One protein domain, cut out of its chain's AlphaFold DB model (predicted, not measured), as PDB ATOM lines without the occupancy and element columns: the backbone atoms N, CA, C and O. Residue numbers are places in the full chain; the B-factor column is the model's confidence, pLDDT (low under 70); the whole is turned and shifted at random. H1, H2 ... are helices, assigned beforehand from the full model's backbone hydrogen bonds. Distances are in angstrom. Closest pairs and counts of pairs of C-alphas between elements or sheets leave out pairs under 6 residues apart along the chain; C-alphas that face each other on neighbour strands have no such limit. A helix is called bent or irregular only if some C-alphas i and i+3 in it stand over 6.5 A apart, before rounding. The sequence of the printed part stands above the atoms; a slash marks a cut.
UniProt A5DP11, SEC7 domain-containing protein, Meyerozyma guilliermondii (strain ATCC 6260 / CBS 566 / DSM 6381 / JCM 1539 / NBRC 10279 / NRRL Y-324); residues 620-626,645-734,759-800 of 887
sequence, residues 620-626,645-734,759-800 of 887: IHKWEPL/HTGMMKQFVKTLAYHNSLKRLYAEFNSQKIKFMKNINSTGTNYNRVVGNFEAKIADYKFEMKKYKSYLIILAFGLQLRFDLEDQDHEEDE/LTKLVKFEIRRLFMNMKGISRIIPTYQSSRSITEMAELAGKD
ATOM      1  N   ILE A 620     -19.257  60.540 -49.702       72.75
ATOM      2  CA  ILE A 620     -19.032  60.183 -48.292       72.75
ATOM      3  C   ILE A 620     -19.669  58.819 -48.028       72.75
ATOM      4  O   ILE A 620     -20.897  58.700 -47.901       72.75
ATOM      5  N   HIS A 621     -18.838  57.790 -47.909       76.25
ATOM      6  CA  HIS A 621     -19.288  56.435 -47.608       76.25
ATOM      7  C   HIS A 621     -19.685  56.275 -46.132       76.25
ATOM      8  O   HIS A 621     -19.271  57.033 -45.253       76.25
ATOM      9  N   LYS A 622     -20.517  55.266 -45.850       80.56
ATOM     10  CA  LYS A 622     -20.727  54.770 -44.485       80.56
ATOM     11  C   LYS A 622     -19.457  54.032 -44.056       80.56
ATOM     12  O   LYS A 622     -18.970  53.198 -44.815       80.56
ATOM     13  N   TRP A 623     -18.950  54.311 -42.860       81.88
ATOM     14  CA  TRP A 623     -17.844  53.548 -42.292       81.88
ATOM     15  C   TRP A 623     -18.313  52.176 -41.803       81.88
ATOM     16  O   TRP A 623     -19.333  52.055 -41.119       81.88
ATOM     17  N   GLU A 624     -17.549  51.145 -42.154       75.50
ATOM     18  CA  GLU A 624     -17.709  49.773 -41.682       75.50
ATOM     19  C   GLU A 624     -16.307  49.221 -41.369       75.50
ATOM     20  O   GLU A 624     -15.374  49.501 -42.127       75.50
ATOM     21  N   PRO A 625     -16.123  48.471 -40.267       72.50
ATOM     22  CA  PRO A 625     -14.818  47.929 -39.912       72.50
ATOM     23  C   PRO A 625     -14.370  46.900 -40.950       72.50
ATOM     24  O   PRO A 625     -15.139  46.013 -41.336       72.50
ATOM     25  N   LEU A 626     -13.117  47.012 -41.389       69.00
ATOM     26  CA  LEU A 626     -12.505  46.040 -42.289       69.00
ATOM     27  C   LEU A 626     -12.367  44.680 -41.574       69.00
ATOM     28  O   LEU A 626     -12.030  44.660 -40.387       69.00
ATOM     29  N   HIS A 645       9.879  31.830 -19.044       68.81
ATOM     30  CA  HIS A 645       8.769  32.796 -19.012       68.81
ATOM     31  C   HIS A 645       8.949  33.989 -19.988       68.81
ATOM     32  O   HIS A 645       7.981  34.683 -20.321       68.81
ATOM     33  N   THR A 646      10.161  34.189 -20.520       71.25
ATOM     34  CA  THR A 646      10.557  35.148 -21.567       71.25
ATOM     35  C   THR A 646       9.574  35.263 -22.733       71.25
ATOM     36  O   THR A 646       9.266  36.381 -23.151       71.25
ATOM     37  N   GLY A 647       9.037  34.153 -23.252       72.38
ATOM     38  CA  GLY A 647       8.061  34.200 -24.349       72.38
ATOM     39  C   GLY A 647       6.753  34.898 -23.947       72.38
ATOM     40  O   GLY A 647       6.265  35.786 -24.654       72.38
ATOM     41  N   MET A 648       6.217  34.564 -22.769       77.94
ATOM     42  CA  MET A 648       4.996  35.180 -22.239       77.94
ATOM     43  C   MET A 648       5.237  36.643 -21.825       77.94
ATOM     44  O   MET A 648       4.378  37.492 -22.063       77.94
ATOM     45  N   MET A 649       6.427  36.970 -21.304       81.38
ATOM     46  CA  MET A 649       6.839  38.354 -21.039       81.38
ATOM     47  C   MET A 649       6.892  39.205 -22.315       81.38
ATOM     48  O   MET A 649       6.336  40.305 -22.337       81.38
ATOM     49  N   LYS A 650       7.492  38.703 -23.405       79.75
ATOM     50  CA  LYS A 650       7.511  39.399 -24.704       79.75
ATOM     51  C   LYS A 650       6.086  39.663 -25.217       79.75
ATOM     52  O   LYS A 650       5.785  40.784 -25.629       79.75
ATOM     53  N   GLN A 651       5.185  38.681 -25.118       82.19
ATOM     54  CA  GLN A 651       3.771  38.830 -25.500       82.19
ATOM     55  C   GLN A 651       3.010  39.826 -24.596       82.19
ATOM     56  O   GLN A 651       2.224  40.634 -25.104       82.19
ATOM     57  N   PHE A 652       3.272  39.844 -23.280       86.06
ATOM     58  CA  PHE A 652       2.742  40.856 -22.353       86.06
ATOM     59  C   PHE A 652       3.171  42.270 -22.758       86.06
ATOM     60  O   PHE A 652       2.333  43.164 -22.879       86.06
ATOM     61  N   VAL A 653       4.464  42.459 -23.027       84.44
ATOM     62  CA  VAL A 653       5.053  43.754 -23.388       84.44
ATOM     63  C   VAL A 653       4.536  44.258 -24.739       84.44
ATOM     64  O   VAL A 653       4.084  45.404 -24.812       84.44
ATOM     65  N   LYS A 654       4.484  43.410 -25.783       83.94
ATOM     66  CA  LYS A 654       3.853  43.774 -27.070       83.94
ATOM     67  C   LYS A 654       2.377  44.163 -26.870       83.94
ATOM     68  O   LYS A 654       1.939  45.204 -27.364       83.94
ATOM     69  N   THR A 655       1.626  43.402 -26.067       86.00
ATOM     70  CA  THR A 655       0.210  43.685 -25.747       86.00
ATOM     71  C   THR A 655       0.028  45.015 -25.004       86.00
ATOM     72  O   THR A 655      -0.893  45.779 -25.309       86.00
ATOM     73  N   LEU A 656       0.906  45.325 -24.046       86.62
ATOM     74  CA  LEU A 656       0.899  46.574 -23.284       86.62
ATOM     75  C   LEU A 656       1.184  47.786 -24.181       86.62
ATOM     76  O   LEU A 656       0.459  48.784 -24.104       86.62
ATOM     77  N   ALA A 657       2.204  47.691 -25.037       85.56
ATOM     78  CA  ALA A 657       2.562  48.734 -25.995       85.56
ATOM     79  C   ALA A 657       1.387  49.041 -26.938       85.56
ATOM     80  O   ALA A 657       0.956  50.192 -27.029       85.56
ATOM     81  N   TYR A 658       0.780  48.010 -27.534       86.00
ATOM     82  CA  TYR A 658      -0.380  48.158 -28.417       86.00
ATOM     83  C   TYR A 658      -1.624  48.716 -27.702       86.00
ATOM     84  O   TYR A 658      -2.320  49.588 -28.219       86.00
ATOM     85  N   HIS A 659      -1.891  48.299 -26.460       88.50
ATOM     86  CA  HIS A 659      -2.962  48.885 -25.645       88.50
ATOM     87  C   HIS A 659      -2.710  50.372 -25.319       88.50
ATOM     88  O   HIS A 659      -3.666  51.131 -25.149       88.50
ATOM     89  N   ASN A 660      -1.452  50.814 -25.247       88.31
ATOM     90  CA  ASN A 660      -1.102  52.219 -25.045       88.31
ATOM     91  C   ASN A 660      -1.154  53.035 -26.350       88.31
ATOM     92  O   ASN A 660      -1.702  54.142 -26.331       88.31
ATOM     93  N   SER A 661      -0.712  52.492 -27.490       86.81
ATOM     94  CA  SER A 661      -0.874  53.150 -28.797       86.81
ATOM     95  C   SER A 661      -2.355  53.273 -29.190       86.81
ATOM     96  O   SER A 661      -2.784  54.352 -29.600       86.81
ATOM     97  N   LEU A 662      -3.187  52.260 -28.909       86.06
ATOM     98  CA  LEU A 662      -4.654  52.332 -29.017       86.06
ATOM     99  C   LEU A 662      -5.261  53.502 -28.221       86.06
ATOM    100  O   LEU A 662      -6.152  54.186 -28.725       86.06
ATOM    101  N   LYS A 663      -4.789  53.772 -26.992       87.94
ATOM    102  CA  LYS A 663      -5.252  54.934 -26.202       87.94
ATOM    103  C   LYS A 663      -4.852  56.257 -26.857       87.94
ATOM    104  O   LYS A 663      -5.667  57.180 -26.869       87.94
ATOM    105  N   ARG A 664      -3.628  56.346 -27.398       87.69
ATOM    106  CA  ARG A 664      -3.112  57.524 -28.122       87.69
ATOM    107  C   ARG A 664      -3.970  57.812 -29.360       87.69
ATOM    108  O   ARG A 664      -4.526  58.904 -29.461       87.69
ATOM    109  N   LEU A 665      -4.185  56.806 -30.210       86.00
ATOM    110  CA  LEU A 665      -5.043  56.878 -31.401       86.00
ATOM    111  C   LEU A 665      -6.497  57.242 -31.054       86.00
ATOM    112  O   LEU A 665      -7.083  58.130 -31.671       86.00
ATOM    113  N   TYR A 666      -7.075  56.621 -30.020       88.81
ATOM    114  CA  TYR A 666      -8.425  56.944 -29.549       88.81
ATOM    115  C   TYR A 666      -8.551  58.402 -29.075       88.81
ATOM    116  O   TYR A 666      -9.529  59.080 -29.404       88.81
ATOM    117  N   ALA A 667      -7.574  58.899 -28.308       88.50
ATOM    118  CA  ALA A 667      -7.563  60.277 -27.824       88.50
ATOM    119  C   ALA A 667      -7.419  61.283 -28.978       88.50
ATOM    120  O   ALA A 667      -8.142  62.284 -29.016       88.50
ATOM    121  N   GLU A 668      -6.549  60.993 -29.948       86.69
ATOM    122  CA  GLU A 668      -6.369  61.819 -31.138       86.69
ATOM    123  C   GLU A 668      -7.635  61.845 -32.006       86.69
ATOM    124  O   GLU A 668      -8.155  62.919 -32.304       86.69
ATOM    125  N   PHE A 669      -8.212  60.687 -32.337       86.12
ATOM    126  CA  PHE A 669      -9.426  60.606 -33.152       86.12
ATOM    127  C   PHE A 669     -10.643  61.251 -32.461       86.12
ATOM    128  O   PHE A 669     -11.478  61.888 -33.107       86.12
ATOM    129  N   ASN A 670     -10.724  61.178 -31.128       88.44
ATOM    130  CA  ASN A 670     -11.723  61.924 -30.362       88.44
ATOM    131  C   ASN A 670     -11.474  63.449 -30.411       88.44
ATOM    132  O   ASN A 670     -12.428  64.218 -30.527       88.44
ATOM    133  N   SER A 671     -10.213  63.899 -30.408       87.75
ATOM    134  CA  SER A 671      -9.845  65.303 -30.658       87.75
ATOM    135  C   SER A 671     -10.229  65.747 -32.078       87.75
ATOM    136  O   SER A 671     -10.830  66.810 -32.247       87.75
ATOM    137  N   GLN A 672      -9.998  64.910 -33.097       84.19
ATOM    138  CA  GLN A 672     -10.452  65.146 -34.474       84.19
ATOM    139  C   GLN A 672     -11.988  65.276 -34.551       84.19
ATOM    140  O   GLN A 672     -12.482  66.233 -35.155       84.19
ATOM    141  N   LYS A 673     -12.758  64.407 -33.868       85.62
ATOM    142  CA  LYS A 673     -14.225  64.555 -33.760       85.62
ATOM    143  C   LYS A 673     -14.606  65.898 -33.129       85.62
ATOM    144  O   LYS A 673     -15.483  66.582 -33.648       85.62
ATOM    145  N   ILE A 674     -13.963  66.299 -32.031       86.25
ATOM    146  CA  ILE A 674     -14.261  67.572 -31.350       86.25
ATOM    147  C   ILE A 674     -13.960  68.773 -32.264       86.25
ATOM    148  O   ILE A 674     -14.784  69.685 -32.356       86.25
ATOM    149  N   LYS A 675     -12.838  68.756 -33.001       84.06
ATOM    150  CA  LYS A 675     -12.502  69.774 -34.016       84.06
ATOM    151  C   LYS A 675     -13.569  69.853 -35.120       84.06
ATOM    152  O   LYS A 675     -14.028  70.950 -35.434       84.06
ATOM    153  N   PHE A 676     -14.014  68.713 -35.657       82.88
ATOM    154  CA  PHE A 676     -15.093  68.641 -36.654       82.88
ATOM    155  C   PHE A 676     -16.410  69.234 -36.119       82.88
ATOM    156  O   PHE A 676     -16.980  70.136 -36.733       82.88
ATOM    157  N   MET A 677     -16.855  68.777 -34.943       82.44
ATOM    158  CA  MET A 677     -18.109  69.204 -34.299       82.44
ATOM    159  C   MET A 677     -18.129  70.700 -33.952       82.44
ATOM    160  O   MET A 677     -19.192  71.315 -33.966       82.44
ATOM    161  N   LYS A 678     -16.971  71.296 -33.633       82.56
ATOM    162  CA  LYS A 678     -16.849  72.729 -33.323       82.56
ATOM    163  C   LYS A 678     -16.900  73.614 -34.573       82.56
ATOM    164  O   LYS A 678     -17.414  74.728 -34.502       82.56
ATOM    165  N   ASN A 679     -16.360  73.137 -35.695       79.44
ATOM    166  CA  ASN A 679     -16.079  73.973 -36.866       79.44
ATOM    167  C   ASN A 679     -17.093  73.820 -38.016       79.44
ATOM    168  O   ASN A 679     -17.087  74.644 -38.931       79.44
ATOM    169  N   ILE A 680     -17.958  72.796 -37.998       74.38
ATOM    170  CA  ILE A 680     -18.956  72.551 -39.052       74.38
ATOM    171  C   ILE A 680     -20.377  72.582 -38.475       74.38
ATOM    172  O   ILE A 680     -20.720  71.830 -37.567       74.38
ATOM    173  N   ASN A 681     -21.234  73.439 -39.040       71.25
ATOM    174  CA  ASN A 681     -22.622  73.602 -38.608       71.25
ATOM    175  C   ASN A 681     -23.413  72.283 -38.720       71.25
ATOM    176  O   ASN A 681     -23.416  71.651 -39.778       71.25
ATOM    177  N   SER A 682     -24.206  71.968 -37.691       68.12
ATOM    178  CA  SER A 682     -25.031  70.751 -37.550       68.12
ATOM    179  C   SER A 682     -26.251  70.666 -38.500       68.12
ATOM    180  O   SER A 682     -27.354  70.309 -38.092       68.12
ATOM    181  N   THR A 683     -26.091  71.037 -39.776       61.75
ATOM    182  CA  THR A 683     -27.168  71.162 -40.776       61.75
ATOM    183  C   THR A 683     -26.812  70.476 -42.099       61.75
ATOM    184  O   THR A 683     -26.428  71.120 -43.079       61.75
ATOM    185  N   GLY A 684     -26.964  69.149 -42.144       68.44
ATOM    186  CA  GLY A 684     -26.879  68.375 -43.385       68.44
ATOM    187  C   GLY A 684     -26.932  66.861 -43.180       68.44
ATOM    188  O   GLY A 684     -26.487  66.341 -42.159       68.44
ATOM    189  N   THR A 685     -27.417  66.133 -44.187       71.31
ATOM    190  CA  THR A 685     -27.368  64.660 -44.236       71.31
ATOM    191  C   THR A 685     -25.928  64.137 -44.202       71.31
ATOM    192  O   THR A 685     -25.646  63.171 -43.495       71.31
ATOM    193  N   ASN A 686     -25.009  64.822 -44.893       76.81
ATOM    194  CA  ASN A 686     -23.570  64.547 -44.856       76.81
ATOM    195  C   ASN A 686     -22.991  64.697 -43.439       76.81
ATOM    196  O   ASN A 686     -22.265  63.816 -42.994       76.81
ATOM    197  N   TYR A 687     -23.364  65.748 -42.697       80.19
ATOM    198  CA  TYR A 687     -22.926  65.938 -41.308       80.19
ATOM    199  C   TYR A 687     -23.373  64.769 -40.419       80.19
ATOM    200  O   TYR A 687     -22.537  64.139 -39.780       80.19
ATOM    201  N   ASN A 688     -24.659  64.395 -40.459       81.75
ATOM    202  CA  ASN A 688     -25.171  63.264 -39.677       81.75
ATOM    203  C   ASN A 688     -24.489  61.934 -40.049       81.75
ATOM    204  O   ASN A 688     -24.225  61.117 -39.168       81.75
ATOM    205  N   ARG A 689     -24.156  61.716 -41.333       80.81
ATOM    206  CA  ARG A 689     -23.387  60.536 -41.770       80.81
ATOM    207  C   ARG A 689     -21.965  60.545 -41.213       80.81
ATOM    208  O   ARG A 689     -21.532  59.521 -40.702       80.81
ATOM    209  N   VAL A 690     -21.256  61.672 -41.276       82.44
ATOM    210  CA  VAL A 690     -19.878  61.769 -40.769       82.44
ATOM    211  C   VAL A 690     -19.835  61.639 -39.244       82.44
ATOM    212  O   VAL A 690     -19.002  60.898 -38.732       82.44
ATOM    213  N   VAL A 691     -20.771  62.246 -38.506       84.31
ATOM    214  CA  VAL A 691     -20.889  62.048 -37.048       84.31
ATOM    215  C   VAL A 691     -21.186  60.581 -36.710       84.31
ATOM    216  O   VAL A 691     -20.535  60.025 -35.825       84.31
ATOM    217  N   GLY A 692     -22.078  59.922 -37.458       84.81
ATOM    218  CA  GLY A 692     -22.341  58.486 -37.317       84.81
ATOM    219  C   GLY A 692     -21.126  57.606 -37.645       84.81
ATOM    220  O   GLY A 692     -20.865  56.640 -36.931       84.81
ATOM    221  N   ASN A 693     -20.334  57.964 -38.662       87.75
ATOM    222  CA  ASN A 693     -19.067  57.299 -38.977       87.75
ATOM    223  C   ASN A 693     -18.058  57.461 -37.823       87.75
ATOM    224  O   ASN A 693     -17.458  56.474 -37.393       87.75
ATOM    225  N   PHE A 694     -17.884  58.686 -37.299       87.00
ATOM    226  CA  PHE A 694     -17.028  58.965 -36.138       87.00
ATOM    227  C   PHE A 694     -17.453  58.121 -34.930       87.00
ATOM    228  O   PHE A 694     -16.605  57.558 -34.244       87.00
ATOM    229  N   GLU A 695     -18.756  58.010 -34.665       88.62
ATOM    230  CA  GLU A 695     -19.290  57.233 -33.539       88.62
ATOM    231  C   GLU A 695     -19.136  55.726 -33.725       88.62
ATOM    232  O   GLU A 695     -18.802  55.039 -32.761       88.62
ATOM    233  N   ALA A 696     -19.279  55.220 -34.952       87.38
ATOM    234  CA  ALA A 696     -19.017  53.824 -35.269       87.38
ATOM    235  C   ALA A 696     -17.532  53.461 -35.073       87.38
ATOM    236  O   ALA A 696     -17.246  52.481 -34.384       87.38
ATOM    237  N   LYS A 697     -16.585  54.277 -35.565       85.44
ATOM    238  CA  LYS A 697     -15.146  54.033 -35.341       85.44
ATOM    239  C   LYS A 697     -14.761  54.184 -33.860       85.44
ATOM    240  O   LYS A 697     -14.018  53.368 -33.326       85.44
ATOM    241  N   ILE A 698     -15.338  55.161 -33.149       88.00
ATOM    242  CA  ILE A 698     -15.189  55.320 -31.687       88.00
ATOM    243  C   ILE A 698     -15.734  54.113 -30.911       88.00
ATOM    244  O   ILE A 698     -15.182  53.773 -29.865       88.00
ATOM    245  N   ALA A 699     -16.806  53.468 -31.379       88.31
ATOM    246  CA  ALA A 699     -17.332  52.252 -30.764       88.31
ATOM    247  C   ALA A 699     -16.408  51.044 -30.992       88.31
ATOM    248  O   ALA A 699     -16.203  50.263 -30.064       88.31
ATOM    249  N   ASP A 700     -15.809  50.929 -32.180       85.88
ATOM    250  CA  ASP A 700     -14.862  49.863 -32.529       85.88
ATOM    251  C   ASP A 700     -13.552  50.007 -31.729       85.88
ATOM    252  O   ASP A 700     -13.178  49.080 -31.014       85.88
ATOM    253  N   TYR A 701     -12.948  51.205 -31.664       87.50
ATOM    254  CA  TYR A 701     -11.808  51.474 -30.768       87.50
ATOM    255  C   TYR A 701     -12.108  51.140 -29.298       87.50
ATOM    256  O   TYR A 701     -11.250  50.623 -28.587       87.50
ATOM    257  N   LYS A 702     -13.326  51.425 -28.810       89.12
ATOM    258  CA  LYS A 702     -13.738  51.074 -27.438       89.12
ATOM    259  C   LYS A 702     -13.886  49.566 -27.241       89.12
ATOM    260  O   LYS A 702     -13.629  49.087 -26.138       89.12
ATOM    261  N   PHE A 703     -14.300  48.833 -28.271       87.19
ATOM    262  CA  PHE A 703     -14.351  47.374 -28.256       87.19
ATOM    263  C   PHE A 703     -12.937  46.778 -28.233       87.19
ATOM    264  O   PHE A 703     -12.648  45.955 -27.368       87.19
ATOM    265  N   GLU A 704     -12.033  47.253 -29.090       86.12
ATOM    266  CA  GLU A 704     -10.648  46.768 -29.141       86.12
ATOM    267  C   GLU A 704      -9.860  47.138 -27.879       86.12
ATOM    268  O   GLU A 704      -9.289  46.261 -27.237       86.12
ATOM    269  N   MET A 705      -9.928  48.391 -27.418       88.25
ATOM    270  CA  MET A 705      -9.325  48.801 -26.143       88.25
ATOM    271  C   MET A 705      -9.876  47.986 -24.960       88.25
ATOM    272  O   MET A 705      -9.129  47.683 -24.031       88.25
ATOM    273  N   LYS A 706     -11.158  47.581 -24.977       88.88
ATOM    274  CA  LYS A 706     -11.702  46.667 -23.962       88.88
ATOM    275  C   LYS A 706     -11.109  45.259 -24.089       88.88
ATOM    276  O   LYS A 706     -10.696  44.707 -23.073       88.88
ATOM    277  N   LYS A 707     -11.059  44.698 -25.301       88.75
ATOM    278  CA  LYS A 707     -10.501  43.370 -25.594       88.75
ATOM    279  C   LYS A 707      -9.044  43.267 -25.132       88.75
ATOM    280  O   LYS A 707      -8.745  42.442 -24.273       88.75
ATOM    281  N   TYR A 708      -8.178  44.173 -25.588       89.19
ATOM    282  CA  TYR A 708      -6.765  44.189 -25.198       89.19
ATOM    283  C   TYR A 708      -6.555  44.542 -23.719       89.19
ATOM    284  O   TYR A 708      -5.635  44.013 -23.103       89.19
ATOM    285  N   LYS A 709      -7.440  45.331 -23.085       89.06
ATOM    286  CA  LYS A 709      -7.425  45.487 -21.620       89.06
ATOM    287  C   LYS A 709      -7.768  44.182 -20.887       89.06
ATOM    288  O   LYS A 709      -7.132  43.889 -19.879       89.06
ATOM    289  N   SER A 710      -8.758  43.419 -21.354       89.12
ATOM    290  CA  SER A 710      -9.091  42.108 -20.776       89.12
ATOM    291  C   SER A 710      -7.938  41.117 -20.931       89.12
ATOM    292  O   SER A 710      -7.582  40.477 -19.947       89.12
ATOM    293  N   TYR A 711      -7.319  41.052 -22.115       90.19
ATOM    294  CA  TYR A 711      -6.112  40.256 -22.366       90.19
ATOM    295  C   TYR A 711      -4.966  40.641 -21.419       90.19
ATOM    296  O   TYR A 711      -4.431  39.783 -20.728       90.19
ATOM    297  N   LEU A 712      -4.639  41.935 -21.321       88.75
ATOM    298  CA  LEU A 712      -3.550  42.438 -20.478       88.75
ATOM    299  C   LEU A 712      -3.732  42.079 -18.993       88.75
ATOM    300  O   LEU A 712      -2.769  41.696 -18.338       88.75
ATOM    301  N   ILE A 713      -4.958  42.186 -18.465       87.38
ATOM    302  CA  ILE A 713      -5.259  41.852 -17.062       87.38
ATOM    303  C   ILE A 713      -5.072  40.355 -16.791       87.38
ATOM    304  O   ILE A 713      -4.497  39.993 -15.767       87.38
ATOM    305  N   ILE A 714      -5.572  39.484 -17.672       87.62
ATOM    306  CA  ILE A 714      -5.544  38.042 -17.405       87.62
ATOM    307  C   ILE A 714      -4.201  37.397 -17.761       87.62
ATOM    308  O   ILE A 714      -3.805  36.436 -17.111       87.62
ATOM    309  N   LEU A 715      -3.458  37.955 -18.720       87.19
ATOM    310  CA  LEU A 715      -2.095  37.517 -19.016       87.19
ATOM    311  C   LEU A 715      -1.121  37.972 -17.912       87.19
ATOM    312  O   LEU A 715      -0.267  37.187 -17.520       87.19
ATOM    313  N   ALA A 716      -1.321  39.155 -17.308       86.25
ATOM    314  CA  ALA A 716      -0.638  39.529 -16.061       86.25
ATOM    315  C   ALA A 716      -0.931  38.545 -14.912       86.25
ATOM    316  O   ALA A 716      -0.028  38.209 -14.156       86.25
ATOM    317  N   PHE A 717      -2.176  38.069 -14.786       85.12
ATOM    318  CA  PHE A 717      -2.555  37.088 -13.763       85.12
ATOM    319  C   PHE A 717      -1.901  35.718 -13.994       85.12
ATOM    320  O   PHE A 717      -1.274  35.183 -13.089       85.12
ATOM    321  N   GLY A 718      -1.997  35.170 -15.212       84.06
ATOM    322  CA  GLY A 718      -1.388  33.878 -15.549       84.06
ATOM    323  C   GLY A 718       0.142  33.882 -15.478       84.06
ATOM    324  O   GLY A 718       0.725  32.860 -15.126       84.06
ATOM    325  N   LEU A 719       0.782  35.026 -15.750       85.00
ATOM    326  CA  LEU A 719       2.224  35.205 -15.583       85.00
ATOM    327  C   LEU A 719       2.625  35.369 -14.107       85.00
ATOM    328  O   LEU A 719       3.635  34.811 -13.697       85.00
ATOM    329  N   GLN A 720       1.820  36.051 -13.285       82.50
ATOM    330  CA  GLN A 720       2.070  36.112 -11.841       82.50
ATOM    331  C   GLN A 720       1.920  34.738 -11.173       82.50
ATOM    332  O   GLN A 720       2.699  34.420 -10.292       82.50
ATOM    333  N   LEU A 721       1.001  33.884 -11.639       81.56
ATOM    334  CA  LEU A 721       0.915  32.491 -11.173       81.56
ATOM    335  C   LEU A 721       2.142  31.640 -11.548       81.56
ATOM    336  O   LEU A 721       2.423  30.674 -10.851       81.56
ATOM    337  N   ARG A 722       2.878  31.989 -12.615       79.19
ATOM    338  CA  ARG A 722       4.176  31.362 -12.917       79.19
ATOM    339  C   ARG A 722       5.272  31.859 -11.980       79.19
ATOM    340  O   ARG A 722       6.001  31.030 -11.460       79.19
ATOM    341  N   PHE A 723       5.351  33.168 -11.726       80.62
ATOM    342  CA  PHE A 723       6.290  33.722 -10.741       80.62
ATOM    343  C   PHE A 723       6.055  33.142  -9.347       80.62
ATOM    344  O   PHE A 723       6.987  32.656  -8.732       80.62
ATOM    345  N   ASP A 724       4.800  33.090  -8.896       79.00
ATOM    346  CA  ASP A 724       4.450  32.501  -7.604       79.00
ATOM    347  C   ASP A 724       4.821  30.996  -7.518       79.00
ATOM    348  O   ASP A 724       4.897  30.487  -6.407       79.00
ATOM    349  N   LEU A 725       5.036  30.275  -8.636       76.81
ATOM    350  CA  LEU A 725       5.592  28.906  -8.654       76.81
ATOM    351  C   LEU A 725       7.128  28.885  -8.729       76.81
ATOM    352  O   LEU A 725       7.738  28.139  -7.982       76.81
ATOM    353  N   GLU A 726       7.743  29.711  -9.579       72.81
ATOM    354  CA  GLU A 726       9.206  29.889  -9.672       72.81
ATOM    355  C   GLU A 726       9.797  30.272  -8.300       72.81
ATOM    356  O   GLU A 726      10.768  29.677  -7.844       72.81
ATOM    357  N   ASP A 727       9.129  31.184  -7.586       73.94
ATOM    358  CA  ASP A 727       9.471  31.581  -6.219       73.94
ATOM    359  C   ASP A 727       9.255  30.415  -5.201       73.94
ATOM    360  O   ASP A 727       9.958  30.354  -4.198       73.94
ATOM    361  N   GLN A 728       8.329  29.467  -5.445       72.50
ATOM    362  CA  GLN A 728       8.083  28.291  -4.576       72.50
ATOM    363  C   GLN A 728       9.084  27.147  -4.804       72.50
ATOM    364  O   GLN A 728       9.545  26.555  -3.832       72.50
ATOM    365  N   ASP A 729       9.442  26.849  -6.056       69.94
ATOM    366  CA  ASP A 729      10.468  25.843  -6.370       69.94
ATOM    367  C   ASP A 729      11.814  26.250  -5.728       69.94
ATOM    368  O   ASP A 729      12.527  25.416  -5.171       69.94
ATOM    369  N   HIS A 730      12.125  27.555  -5.724       68.44
ATOM    370  CA  HIS A 730      13.282  28.115  -5.021       68.44
ATOM    371  C   HIS A 730      13.167  28.055  -3.482       68.44
ATOM    372  O   HIS A 730      14.154  27.714  -2.833       68.44
ATOM    373  N   GLU A 731      11.988  28.321  -2.889       68.25
ATOM    374  CA  GLU A 731      11.746  28.112  -1.444       68.25
ATOM    375  C   GLU A 731      12.036  26.649  -1.027       68.25
ATOM    376  O   GLU A 731      12.610  26.415   0.038       68.25
ATOM    377  N   GLU A 732      11.666  25.660  -1.851       64.56
ATOM    378  CA  GLU A 732      11.924  24.242  -1.560       64.56
ATOM    379  C   GLU A 732      13.406  23.857  -1.752       64.56
ATOM    380  O   GLU A 732      13.975  23.209  -0.869       64.56
ATOM    381  N   ASP A 733      14.067  24.296  -2.831       64.06
ATOM    382  CA  ASP A 733      15.499  24.031  -3.077       64.06
ATOM    383  C   ASP A 733      16.413  24.597  -1.966       64.06
ATOM    384  O   ASP A 733      17.396  23.950  -1.582       64.06
ATOM    385  N   GLU A 734      16.105  25.775  -1.405       62.09
ATOM    386  CA  GLU A 734      16.845  26.324  -0.257       62.09
ATOM    387  C   GLU A 734      16.645  25.468   1.008       62.09
ATOM    388  O   GLU A 734      17.621  25.093   1.666       62.09
ATOM    389  N   LEU A 759      14.081  42.590 -17.803       71.81
ATOM    390  CA  LEU A 759      12.746  42.337 -18.341       71.81
ATOM    391  C   LEU A 759      11.792  41.778 -17.272       71.81
ATOM    392  O   LEU A 759      10.685  42.295 -17.125       71.81
ATOM    393  N   THR A 760      12.217  40.776 -16.499       75.38
ATOM    394  CA  THR A 760      11.437  40.179 -15.404       75.38
ATOM    395  C   THR A 760      11.138  41.208 -14.316       75.38
ATOM    396  O   THR A 760       9.976  41.389 -13.947       75.38
ATOM    397  N   LYS A 761      12.143  41.984 -13.888       76.50
ATOM    398  CA  LYS A 761      11.993  43.080 -12.911       76.50
ATOM    399  C   LYS A 761      11.000  44.145 -13.385       76.50
ATOM    400  O   LYS A 761      10.105  44.540 -12.632       76.50
ATOM    401  N   LEU A 762      11.107  44.572 -14.648       76.69
ATOM    402  CA  LEU A 762      10.203  45.547 -15.266       76.69
ATOM    403  C   LEU A 762       8.767  45.011 -15.393       76.69
ATOM    404  O   LEU A 762       7.810  45.739 -15.123       76.69
ATOM    405  N   VAL A 763       8.602  43.735 -15.751       81.56
ATOM    406  CA  VAL A 763       7.288  43.088 -15.870       81.56
ATOM    407  C   VAL A 763       6.651  42.870 -14.492       81.56
ATOM    408  O   VAL A 763       5.522  43.323 -14.298       81.56
ATOM    409  N   LYS A 764       7.367  42.321 -13.495       80.31
ATOM    410  CA  LYS A 764       6.899  42.246 -12.094       80.31
ATOM    411  C   LYS A 764       6.540  43.646 -11.553       80.31
ATOM    412  O   LYS A 764       5.592  43.786 -10.781       80.31
ATOM    413  N   PHE A 765       7.238  44.719 -11.945       79.12
ATOM    414  CA  PHE A 765       6.867  46.097 -11.572       79.12
ATOM    415  C   PHE A 765       5.562  46.581 -12.232       79.12
ATOM    416  O   PHE A 765       4.662  47.053 -11.533       79.12
ATOM    417  N   GLU A 766       5.413  46.459 -13.556       79.38
ATOM    418  CA  GLU A 766       4.206  46.933 -14.254       79.38
ATOM    419  C   GLU A 766       2.970  46.072 -13.924       79.38
ATOM    420  O   GLU A 766       1.862  46.604 -13.860       79.38
ATOM    421  N   ILE A 767       3.141  44.780 -13.609       83.62
ATOM    422  CA  ILE A 767       2.090  43.914 -13.045       83.62
ATOM    423  C   ILE A 767       1.616  44.451 -11.687       83.62
ATOM    424  O   ILE A 767       0.419  44.709 -11.515       83.62
ATOM    425  N   ARG A 768       2.541  44.713 -10.748       78.38
ATOM    426  CA  ARG A 768       2.223  45.320  -9.439       78.38
ATOM    427  C   ARG A 768       1.499  46.661  -9.606       78.38
ATOM    428  O   ARG A 768       0.448  46.893  -9.003       78.38
ATOM    429  N   ARG A 769       1.991  47.522 -10.503       78.94
ATOM    430  CA  ARG A 769       1.363  48.806 -10.865       78.94
ATOM    431  C   ARG A 769      -0.047  48.626 -11.436       78.94
ATOM    432  O   ARG A 769      -0.943  49.399 -11.084       78.94
ATOM    433  N   LEU A 770      -0.265  47.634 -12.301       80.25
ATOM    434  CA  LEU A 770      -1.559  47.341 -12.914       80.25
ATOM    435  C   LEU A 770      -2.580  46.911 -11.855       80.25
ATOM    436  O   LEU A 770      -3.666  47.496 -11.804       80.25
ATOM    437  N   PHE A 771      -2.237  45.961 -10.981       76.75
ATOM    438  CA  PHE A 771      -3.149  45.478  -9.939       76.75
ATOM    439  C   PHE A 771      -3.446  46.545  -8.873       76.75
ATOM    440  O   PHE A 771      -4.619  46.771  -8.560       76.75
ATOM    441  N   MET A 772      -2.443  47.307  -8.417       70.75
ATOM    442  CA  MET A 772      -2.626  48.422  -7.467       70.75
ATOM    443  C   MET A 772      -3.615  49.490  -7.961       70.75
ATOM    444  O   MET A 772      -4.477  49.960  -7.205       70.75
ATOM    445  N   ASN A 773      -3.537  49.846  -9.249       74.88
ATOM    446  CA  ASN A 773      -4.428  50.827  -9.876       74.88
ATOM    447  C   ASN A 773      -5.843  50.289 -10.169       74.88
ATOM    448  O   ASN A 773      -6.742  51.072 -10.495       74.88
ATOM    449  N   MET A 774      -6.087  48.980 -10.041       68.81
ATOM    450  CA  MET A 774      -7.432  48.417 -10.158       68.81
ATOM    451  C   MET A 774      -8.263  48.578  -8.871       68.81
ATOM    452  O   MET A 774      -7.780  48.886  -7.775       68.81
ATOM    453  N   LYS A 775      -9.582  48.421  -9.029       62.34
ATOM    454  CA  LYS A 775     -10.585  48.502  -7.961       62.34
ATOM    455  C   LYS A 775     -11.529  47.304  -8.085       62.34
ATOM    456  O   LYS A 775     -12.170  47.161  -9.124       62.34
ATOM    457  N   GLY A 776     -11.601  46.476  -7.040       60.38
ATOM    458  CA  GLY A 776     -12.383  45.234  -7.019       60.38
ATOM    459  C   GLY A 776     -11.779  44.132  -7.895       60.38
ATOM    460  O   GLY A 776     -12.391  43.743  -8.888       60.38
ATOM    461  N   ILE A 777     -10.584  43.642  -7.537       68.75
ATOM    462  CA  ILE A 777      -9.929  42.495  -8.200       68.75
ATOM    463  C   ILE A 777     -10.845  41.262  -8.166       68.75
ATOM    464  O   ILE A 777     -11.137  40.695  -9.218       68.75
ATOM    465  N   SER A 778     -11.424  40.977  -6.997       63.16
ATOM    466  CA  SER A 778     -12.463  39.971  -6.719       63.16
ATOM    467  C   SER A 778     -13.670  39.992  -7.678       63.16
ATOM    468  O   SER A 778     -14.335  38.980  -7.896       63.16
ATOM    469  N   ARG A 779     -13.968  41.143  -8.301       69.56
ATOM    470  CA  ARG A 779     -15.069  41.307  -9.268       69.56
ATOM    471  C   ARG A 779     -14.678  40.968 -10.713       69.56
ATOM    472  O   ARG A 779     -15.569  40.822 -11.552       69.56
ATOM    473  N   ILE A 780     -13.382  40.888 -11.010       72.06
ATOM    474  CA  ILE A 780     -12.822  40.644 -12.349       72.06
ATOM    475  C   ILE A 780     -12.232  39.231 -12.421       72.06
ATOM    476  O   ILE A 780     -12.503  38.502 -13.375       72.06
ATOM    477  N   ILE A 781     -11.473  38.836 -11.400       76.88
ATOM    478  CA  ILE A 781     -10.834  37.528 -11.269       76.88
ATOM    479  C   ILE A 781     -11.340  36.911  -9.958       76.88
ATOM    480  O   ILE A 781     -10.871  37.315  -8.897       76.88
ATOM    481  N   PRO A 782     -12.307  35.972  -9.988       68.19
ATOM    482  CA  PRO A 782     -12.784  35.307  -8.772       68.19
ATOM    483  C   PRO A 782     -11.675  34.511  -8.078       68.19
ATOM    484  O   PRO A 782     -11.582  34.518  -6.856       68.19
ATOM    485  N   THR A 783     -10.794  33.888  -8.864       70.69
ATOM    486  CA  THR A 783      -9.684  33.048  -8.398       70.69
ATOM    487  C   THR A 783      -8.429  33.824  -7.998       70.69
ATOM    488  O   THR A 783      -7.386  33.214  -7.843       70.69
ATOM    489  N   TYR A 784      -8.486  35.145  -7.783       69.25
ATOM    490  CA  TYR A 784      -7.299  35.952  -7.442       69.25
ATOM    491  C   TYR A 784      -6.512  35.435  -6.218       69.25
ATOM    492  O   TYR A 784      -5.304  35.626  -6.145       69.25
ATOM    493  N   GLN A 785      -7.203  34.735  -5.311       59.19
ATOM    494  CA  GLN A 785      -6.664  34.065  -4.123       59.19
ATOM    495  C   GLN A 785      -5.740  32.868  -4.431       59.19
ATOM    496  O   GLN A 785      -5.124  32.338  -3.515       59.19
ATOM    497  N   SER A 786      -5.643  32.411  -5.688       59.19
ATOM    498  CA  SER A 786      -4.705  31.351  -6.094       59.19
ATOM    499  C   SER A 786      -3.266  31.847  -6.279       59.19
ATOM    500  O   SER A 786      -2.375  31.028  -6.485       59.19
ATOM    501  N   SER A 787      -3.044  33.164  -6.202       62.03
ATOM    502  CA  SER A 787      -1.727  33.803  -6.152       62.03
ATOM    503  C   SER A 787      -1.486  34.372  -4.749       62.03
ATOM    504  O   SER A 787      -2.318  35.119  -4.216       62.03
ATOM    505  N   ARG A 788      -0.333  34.032  -4.159       60.31
ATOM    506  CA  ARG A 788       0.127  34.554  -2.861       60.31
ATOM    507  C   ARG A 788       0.342  36.070  -2.978       60.31
ATOM    508  O   ARG A 788      -0.259  36.848  -2.235       60.31
ATOM    509  N   SER A 789       1.098  36.490  -3.993       62.97
ATOM    510  CA  SER A 789       1.504  37.886  -4.213       62.97
ATOM    511  C   SER A 789       0.336  38.827  -4.556       62.97
ATOM    512  O   SER A 789       0.310  39.981  -4.125       62.97
ATOM    513  N   ILE A 790      -0.683  38.356  -5.288       66.00
ATOM    514  CA  ILE A 790      -1.891  39.151  -5.586       66.00
ATOM    515  C   ILE A 790      -2.817  39.260  -4.374       66.00
ATOM    516  O   ILE A 790      -3.508  40.274  -4.233       66.00
ATOM    517  N   THR A 791      -2.808  38.270  -3.479       64.62
ATOM    518  CA  THR A 791      -3.540  38.341  -2.209       64.62
ATOM    519  C   THR A 791      -2.913  39.394  -1.293       64.62
ATOM    520  O   THR A 791      -3.604  40.335  -0.903       64.62
ATOM    521  N   GLU A 792      -1.593  39.338  -1.080       66.31
ATOM    522  CA  GLU A 792      -0.842  40.358  -0.330       66.31
ATOM    523  C   GLU A 792      -1.049  41.766  -0.923       66.31
ATOM    524  O   GLU A 792      -1.382  42.718  -0.213       66.31
ATOM    525  N   MET A 793      -0.964  41.909  -2.252       64.94
ATOM    526  CA  MET A 793      -1.255  43.175  -2.934       64.94
ATOM    527  C   MET A 793      -2.691  43.676  -2.726       64.94
ATOM    528  O   MET A 793      -2.902  44.888  -2.666       64.94
ATOM    529  N   ALA A 794      -3.692  42.794  -2.653       60.19
ATOM    530  CA  ALA A 794      -5.082  43.192  -2.422       60.19
ATOM    531  C   ALA A 794      -5.306  43.687  -0.981       60.19
ATOM    532  O   ALA A 794      -6.042  44.660  -0.769       60.19
ATOM    533  N   GLU A 795      -4.626  43.064  -0.018       62.22
ATOM    534  CA  GLU A 795      -4.635  43.439   1.398       62.22
ATOM    535  C   GLU A 795      -3.901  44.769   1.630       62.22
ATOM    536  O   GLU A 795      -4.503  45.711   2.152       62.22
ATOM    537  N   LEU A 796      -2.671  44.915   1.118       58.78
ATOM    538  CA  LEU A 796      -1.908  46.174   1.131       58.78
ATOM    539  C   LEU A 796      -2.645  47.323   0.421       58.78
ATOM    540  O   LEU A 796      -2.538  48.483   0.820       58.78
ATOM    541  N   ALA A 797      -3.433  47.021  -0.615       55.50
ATOM    542  CA  ALA A 797      -4.261  48.010  -1.303       55.50
ATOM    543  C   ALA A 797      -5.512  48.445  -0.513       55.50
ATOM    544  O   ALA A 797      -6.230  49.331  -0.993       55.50
ATOM    545  N   GLY A 798      -5.800  47.839   0.647       52.59
ATOM    546  CA  GLY A 798      -6.916  48.191   1.531       52.59
ATOM    547  C   GLY A 798      -8.303  47.890   0.950       52.59
ATOM    548  O   GLY A 798      -9.246  48.646   1.197       52.59
ATOM    549  N   LYS A 799      -8.436  46.844   0.119       55.59
ATOM    550  CA  LYS A 799      -9.646  46.572  -0.686       55.59
ATOM    551  C   LYS A 799     -10.086  45.100  -0.650       55.59
ATOM    552  O   LYS A 799      -9.963  44.408  -1.654       55.59
ATOM    553  N   ASP A 800     -10.679  44.669   0.462       38.12
ATOM    554  CA  ASP A 800     -12.059  44.138   0.450       38.12
ATOM    555  C   ASP A 800     -12.544  43.785   1.872       38.12
ATOM    556  O   ASP A 800     -12.353  42.686   2.381       38.12
TER     557      ASP A 800
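What this domain is: This is residues 620 to 626, 645 to 734 and 759 to 800 of the 887 residues of the protein "SEC7 domain-containing protein" of Meyerozyma guilliermondii (strain ATCC 6260 / CBS 566 / DSM 6381 / JCM 1539 / NBRC 10279 / NRRL Y-324) (UniProt A5DP11). A long helical hairpin of H1 and H2 has a small head of H3, H4 and H5 packed near its open end; residues 727 to 734 of H2 stick out. The printed part has 139 residues, five named helices, H1 to H5 in order, and no named strand: all helix. It is loose, radius of gyration of the C-alphas 20.8 A, spanning 74 by 33 by 21 A.

How they stand to each other: H1, residues 646 to 679, touches H2, residues 685 to 734, in a hairpin at 22 degrees, a shallow tilt; their closest C-alphas, His 659 and Tyr 708, are 6.1 A apart. H3, residues 759 to 773, touches H2 with residues 764 to 770 alone, closest C-alphas Ile 767 and Ala 716, 6.0 A. H5, residues 788 to 796, touches H3 with its Met 793, 7.1 A from Met 772 between C-alphas, the closest pair. Irregular H4, residues 782 to 786, with C-alphas 782 and 785 7.8 A apart, only just touches H5, only at the corner, with 3 pairs within 8 A, closest C-alphas Gln 785 and Thr 791, 5.6 A. Every O i to N i+4 pair is within hydrogen-bond range in H1, H3 and H5, 45 of 46 in H2, 0 of 1 in H4, where 1 of 2 O i to N i+3 pairs is.

Where its parts are: H1, 49.5 A, begins at (10.557, 35.148, -21.567); H2, 73.2 A, ends at (16.845, 26.324, -0.257).

The domain as a whole: The printed part is cut between residues 626 and 645, whose C-alphas are 34.2 A apart, and between residues 734 and 759, whose C-alphas are 24.5 A apart. Of the links that are printed whole, none is long; pLDDT is under 70 in 35 residues, among them 784 to 800.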